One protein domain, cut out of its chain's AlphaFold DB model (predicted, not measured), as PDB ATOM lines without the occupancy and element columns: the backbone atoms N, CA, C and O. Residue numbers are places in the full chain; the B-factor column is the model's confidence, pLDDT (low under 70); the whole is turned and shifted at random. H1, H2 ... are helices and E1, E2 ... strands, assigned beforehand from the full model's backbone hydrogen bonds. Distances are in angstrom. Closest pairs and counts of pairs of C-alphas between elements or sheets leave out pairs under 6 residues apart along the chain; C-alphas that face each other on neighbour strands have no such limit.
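AT A GLANCE: This is residues 2 to 45 of the 317 residues of the protein "Zn_ribbon_recom domain-containing protein" of Clostridiales bacterium 43-6 (UniProt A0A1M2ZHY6). A long hairpin of two strands, E2 and E3, makes the longest axis, and a small loose head at the end where E2 begins and E3 ends holds E1, the short helix H1 and the last residues. The 44 printed residues hold E1, E2, E3 and H1 in chain order; the sheet E2 - E3 is antiparallel and the class is mixed, helices and strands. The whole is loose, with a radius of gyration of the C-alphas of 11.9 A and spans of 35 by 24 by 14 A.

IN THESE COORDINATES: E2, residues 13 to 20, is 19.9 A long and begins at C-alpha 13 (28.999, -14.777, 65.464). E3, residues 25 to 32, is 22.0 A long. E1 is residues 4 to 6, 7.1 A. H1, residues 33 to 38, is 8.4 A long and ends at C-alpha 38 (22.889, -22.634, 74.674).

HOW THE PARTS SIT: The hairpin E2 and E3 is antiparallel at 153 degrees, with N 14 and O 31 within hydrogen-bond range at 2.8 A. E1 pairs with no named strand; its closest C-alpha pair with E2 is Phe 5 and Tyr 13, 5.3 A. The closest C-alphas of E2 and H1 are those of Tyr 13 and Gly 33, 5.4 A. E1 and H1 are only just apart, closest 8.5 A. In H1 every O i to N i+4 pair is within hydrogen-bond range.

THE WHOLE: The C-alphas farthest apart, of Gly 10 and Asn 23, are 34.9 A apart. The printed part has no cut, no link is long, and no printed residue is under 70 in pLDDT.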
ATOM      1  N   GLY A   2      27.185  -9.503  58.924       76.19
ATOM      2  CA  GLY A   2      26.530 -10.820  58.936       76.19
ATOM      3  C   GLY A   2      27.359 -11.882  58.216       76.19
ATOM      4  O   GLY A   2      26.821 -12.841  57.687       76.19
ATOM      5  N   LYS A   3      28.679 -11.661  58.132       87.88
ATOM      6  CA  LYS A   3      29.606 -12.474  57.337       87.88
ATOM      7  C   LYS A   3      30.578 -13.285  58.199       87.88
ATOM      8  O   LYS A   3      31.480 -13.901  57.652       87.88
ATOM      9  N   ILE A   4      30.429 -13.272  59.526       93.00
ATOM     10  CA  ILE A   4      31.331 -13.956  60.464       93.00
ATOM     11  C   ILE A   4      30.594 -15.143  61.079       93.00
ATOM     12  O   ILE A   4      29.527 -14.987  61.676       93.00
ATOM     13  N   PHE A   5      31.186 -16.324  60.948       95.25
ATOM     14  CA  PHE A   5      30.598 -17.598  61.326       95.25
ATOM     15  C   PHE A   5      31.583 -18.442  62.127       95.25
ATOM     16  O   PHE A   5      32.803 -18.304  62.038       95.25
ATOM     17  N   CYS A   6      31.032 -19.345  62.924       94.94
ATOM     18  CA  CYS A   6      31.789 -20.316  63.685       94.94
ATOM     19  C   CYS A   6      32.232 -21.457  62.778       94.94
ATOM     20  O   CYS A   6      31.393 -22.210  62.293       94.94
ATOM     21  N   GLY A   7      33.541 -21.635  62.618       93.12
ATOM     22  CA  GLY A   7      34.102 -22.780  61.900       93.12
ATOM     23  C   GLY A   7      33.822 -24.122  62.588       93.12
ATOM     24  O   GLY A   7      33.818 -25.155  61.936       93.12
ATOM     25  N   VAL A   8      33.531 -24.120  63.896       93.50
ATOM     26  CA  VAL A   8      33.277 -25.352  64.670       93.50
ATOM     27  C   VAL A   8      31.826 -25.825  64.568       93.50
ATOM     28  O   VAL A   8      31.581 -27.012  64.410       93.50
ATOM     29  N   CYS A   9      30.850 -24.921  64.708       93.44
ATOM     30  CA  CYS A   9      29.429 -25.299  64.785       93.44
ATOM     31  C   CYS A   9      28.538 -24.666  63.707       93.44
ATOM     32  O   CYS A   9      27.320 -24.844  63.753       93.44
ATOM     33  N   GLY A  10      29.110 -23.878  62.792       93.44
ATOM     34  CA  GLY A  10      28.405 -23.219  61.685       93.44
ATOM     35  C   GLY A  10      27.546 -22.008  62.065       93.44
ATOM     36  O   GLY A  10      27.133 -21.261  61.185       93.44
ATOM     37  N   ALA A  11      27.284 -21.771  63.354       94.25
ATOM     38  CA  ALA A  11      26.451 -20.653  63.797       94.25
ATOM     39  C   ALA A  11      27.099 -19.287  63.513       94.25
ATOM     40  O   ALA A  11      28.325 -19.155  63.523       94.25
ATOM     41  N   SER A  12      26.280 -18.251  63.326       94.75
ATOM     42  CA  SER A  12      26.761 -16.874  63.205       94.75
ATOM     43  C   SER A  12      27.438 -16.400  64.494       94.75
ATOM     44  O   SER A  12      27.107 -16.829  65.605       94.75
ATOM     45  N   TYR A  13      28.416 -15.512  64.348       94.31
ATOM     46  CA  TYR A  13      28.999 -14.777  65.464       94.31
ATOM     47  C   TYR A  13      28.235 -13.465  65.680       94.31
ATOM     48  O   TYR A  13      27.970 -12.727  64.733       94.31
ATOM     49  N   ASN A  14      27.928 -13.157  66.939       92.25
ATOM     50  CA  ASN A  14      27.201 -11.961  67.357       92.25
ATOM     51  C   ASN A  14      28.145 -10.996  68.086       92.25
ATOM     52  O   ASN A  14      29.055 -11.422  68.799       92.25
ATOM     53  N   GLY A  15      27.931  -9.690  67.924       91.50
ATOM     54  CA  GLY A  15      28.697  -8.673  68.644       91.50
ATOM     55  C   GLY A  15      28.342  -8.652  70.131       91.50
ATOM     56  O   GLY A  15      27.180  -8.496  70.492       91.50
ATOM     57  N   CYS A  16      29.347  -8.772  70.993       90.25
ATOM     58  CA  CYS A  16      29.240  -8.681  72.442       90.25
ATOM     59  C   CYS A  16      30.070  -7.490  72.936       90.25
ATOM     60  O   CYS A  16      31.255  -7.362  72.612       90.25
ATOM     61  N   ARG A  17      29.439  -6.607  73.709       92.81
ATOM     62  CA  ARG A  17      30.067  -5.434  74.324       92.81
ATOM     63  C   ARG A  17      30.106  -5.646  75.828       92.81
ATOM     64  O   ARG A  17      29.072  -5.927  76.425       92.81
ATOM     65  N   GLN A  18      31.280  -5.505  76.423       90.31
ATOM     66  CA  GLN A  18      31.466  -5.648  77.863       90.31
ATOM     67  C   GLN A  18      32.512  -4.652  78.355       90.31
ATOM     68  O   GLN A  18      33.473  -4.361  77.645       90.31
ATOM     69  N   MET A  19      32.339  -4.135  79.569       91.88
ATOM     70  CA  MET A  19      33.398  -3.381  80.239       91.88
ATOM     71  C   MET A  19      34.379  -4.371  80.861       91.88
ATOM     72  O   MET A  19      33.962  -5.313  81.534       91.88
ATOM     73  N   SER A  20      35.674  -4.183  80.620       85.00
ATOM     74  CA  SER A  20      36.719  -5.105  81.062       85.00
ATOM     75  C   SER A  20      37.893  -4.372  81.716       85.00
ATOM     76  O   SER A  20      38.107  -3.176  81.515       85.00
ATOM     77  N   GLY A  21      38.669  -5.111  82.510       85.75
ATOM     78  CA  GLY A  21      39.875  -4.624  83.178       85.75
ATOM     79  C   GLY A  21      39.623  -3.663  84.346       85.75
ATOM     80  O   GLY A  21      38.498  -3.266  84.644       85.75
ATOM     81  N   ARG A  22      40.714  -3.266  85.018       88.31
ATOM     82  CA  ARG A  22      40.673  -2.353  86.179       88.31
ATOM     83  C   ARG A  22      40.119  -0.971  85.823       88.31
ATOM     84  O   ARG A  22      39.389  -0.386  86.611       88.31
ATOM     85  N   ASN A  23      40.415  -0.501  84.613       88.69
ATOM     86  CA  ASN A  23      40.001   0.815  84.125       88.69
ATOM     87  C   ASN A  23      38.609   0.804  83.469       88.69
ATOM     88  O   ASN A  23      38.209   1.820  82.912       88.69
ATOM     89  N   LYS A  24      37.884  -0.330  83.506       88.50
ATOM     90  CA  LYS A  24      36.552  -0.500  82.898       88.50
ATOM     91  C   LYS A  24      36.501  -0.040  81.433       88.50
ATOM     92  O   LYS A  24      35.569   0.645  81.024       88.50
ATOM     93  N   SER A  25      37.510  -0.404  80.641       89.12
ATOM     94  CA  SER A  25      37.535  -0.065  79.219       89.12
ATOM     95  C   SER A  25      36.535  -0.919  78.440       89.12
ATOM     96  O   SER A  25      36.284  -2.082  78.771       89.12
ATOM     97  N   LEU A  26      35.954  -0.340  77.388       91.50
ATOM     98  CA  LEU A  26      35.010  -1.043  76.530       91.50
ATOM     99  C   LEU A  26      35.746  -2.089  75.684       91.50
ATOM    100  O   LEU A  26      36.532  -1.747  74.805       91.50
ATOM    101  N   LEU A  27      35.445  -3.365  75.915       90.88
ATOM    102  CA  LEU A  27      35.893  -4.482  75.095       90.88
ATOM    103  C   LEU A  27      34.746  -4.938  74.192       90.88
ATOM    104  O   LEU A  27      33.697  -5.390  74.664       90.88
ATOM    105  N   VAL A  28      34.966  -4.858  72.880       93.06
ATOM    106  CA  VAL A  28      34.032  -5.384  71.883       93.06
ATOM    107  C   VAL A  28      34.598  -6.663  71.282       93.06
ATOM    108  O   VAL A  28      35.710  -6.701  70.755       93.06
ATOM    109  N   THR A  29      33.822  -7.734  71.376       93.50
ATOM    110  CA  THR A  29      34.183  -9.064  70.876       93.50
ATOM    111  C   THR A  29      33.068  -9.611  70.010       93.50
ATOM    112  O   THR A  29      31.922  -9.181  70.108       93.50
ATOM    113  N   TYR A  30      33.388 -10.583  69.174       94.19
ATOM    114  CA  TYR A  30      32.397 -11.439  68.559       94.19
ATOM    115  C   TYR A  30      32.330 -12.758  69.324       94.19
ATOM    116  O   TYR A  30      33.359 -13.405  69.535       94.19
ATOM    117  N   ARG A  31      31.118 -13.180  69.688       93.69
ATOM    118  CA  ARG A  31      30.827 -14.439  70.382       93.69
ATOM    119  C   ARG A  31      29.969 -15.339  69.501       93.69
ATOM    120  O   ARG A  31      29.022 -14.878  68.872       93.69
ATOM    121  N   CYS A  32      30.270 -16.635  69.484       95.44
ATOM    122  CA  CYS A  32      29.473 -17.618  68.753       95.44
ATOM    123  C   CYS A  32      28.018 -17.625  69.256       95.44
ATOM    124  O   CYS A  32      27.781 -17.840  70.445       95.44
ATOM    125  N   GLY A  33      27.037 -17.469  68.361       93.88
ATOM    126  CA  GLY A  33      25.616 -17.410  68.722       93.88
ATOM    127  C   GLY A  33      25.121 -18.673  69.428       93.88
ATOM    128  O   GLY A  33      24.447 -18.583  70.447       93.88
ATOM    129  N   LYS A  34      25.550 -19.860  68.976       94.00
ATOM    130  CA  LYS A  34      25.183 -21.137  69.619       94.00
ATOM    131  C   LYS A  34      25.700 -21.247  71.059       94.00
ATOM    132  O   LYS A  34      24.961 -21.673  71.936       94.00
ATOM    133  N   ARG A  35      26.935 -20.793  71.306       93.25
ATOM    134  CA  ARG A  35      27.524 -20.682  72.648       93.25
ATOM    135  C   ARG A  35      26.781 -19.650  73.495       93.25
ATOM    136  O   ARG A  35      26.510 -19.892  74.660       93.25
ATOM    137  N   SER A  36      26.437 -18.508  72.900       92.12
ATOM    138  CA  SER A  36      25.706 -17.442  73.586       92.12
ATOM    139  C   SER A  36      24.310 -17.879  74.029       92.12
ATOM    140  O   SER A  36      23.881 -17.493  75.107       92.12
ATOM    141  N   ASN A  37      23.616 -18.670  73.206       92.44
ATOM    142  CA  ASN A  37      22.220 -19.043  73.441       92.44
ATOM    143  C   ASN A  37      22.067 -20.347  74.234       92.44
ATOM    144  O   ASN A  37      21.092 -20.500  74.961       92.44
ATOM    145  N   HIS A  38      23.001 -21.292  74.087       92.19
ATOM    146  CA  HIS A  38      22.889 -22.634  74.674       92.19
ATOM    147  C   HIS A  38      24.064 -23.004  75.593       92.19
ATOM    148  O   HIS A  38      24.089 -24.089  76.164       92.19
ATOM    149  N   GLY A  39      25.045 -22.117  75.764       89.50
ATOM    150  CA  GLY A  39      26.204 -22.340  76.624       89.50
ATOM    151  C   GLY A  39      27.330 -23.161  75.986       89.50
ATOM    152  O   GLY A  39      27.255 -23.645  74.851       89.50
ATOM    153  N   ASP A  40      28.410 -23.315  76.752       90.19
ATOM    154  CA  ASP A  40      29.698 -23.856  76.291       90.19
ATOM    155  C   ASP A  40      29.648 -25.350  75.937       90.19
ATOM    156  O   ASP A  40      30.496 -25.833  75.185       90.19
ATOM    157  N   TYR A  41      28.634 -26.078  76.417       91.62
ATOM    158  CA  TYR A  41      28.407 -27.479  76.052       91.62
ATOM    159  C   TYR A  41      28.171 -27.649  74.542       91.62
ATOM    160  O   TYR A  41      28.684 -28.588  73.938       91.62
ATOM    161  N   HIS A  42      27.465 -26.705  73.908       90.75
ATOM    162  CA  HIS A  42      27.113 -26.794  72.487       90.75
ATOM    163  C   HIS A  42      28.174 -26.215  71.548       90.75
ATOM    164  O   HIS A  42      28.207 -26.559  70.364       90.75
ATOM    165  N   CYS A  43      29.028 -25.314  72.035       94.56
ATOM    166  CA  CYS A  43      30.187 -24.839  71.291       94.56
ATOM    167  C   CYS A  43      31.212 -24.204  72.234       94.56
ATOM    168  O   CYS A  43      30.936 -23.192  72.872       94.56
ATOM    169  N   LYS A  44      32.433 -24.747  72.243       92.62
ATOM    170  CA  LYS A  44      33.559 -24.246  73.052       92.62
ATOM    171  C   LYS A  44      34.429 -23.219  72.320       92.62
ATOM    172  O   LYS A  44      35.511 -22.872  72.790       92.62
ATOM    173  N   ASN A  45      34.005 -22.770  71.138       93.44
ATOM    174  CA  ASN A  45      34.804 -21.843  70.350       93.44
ATOM    175  C   ASN A  45      34.866 -20.472  71.035       93.44
ATOM    176  O   ASN A  45      33.853 -19.950  71.510       93.44
TER     177      ASN A  45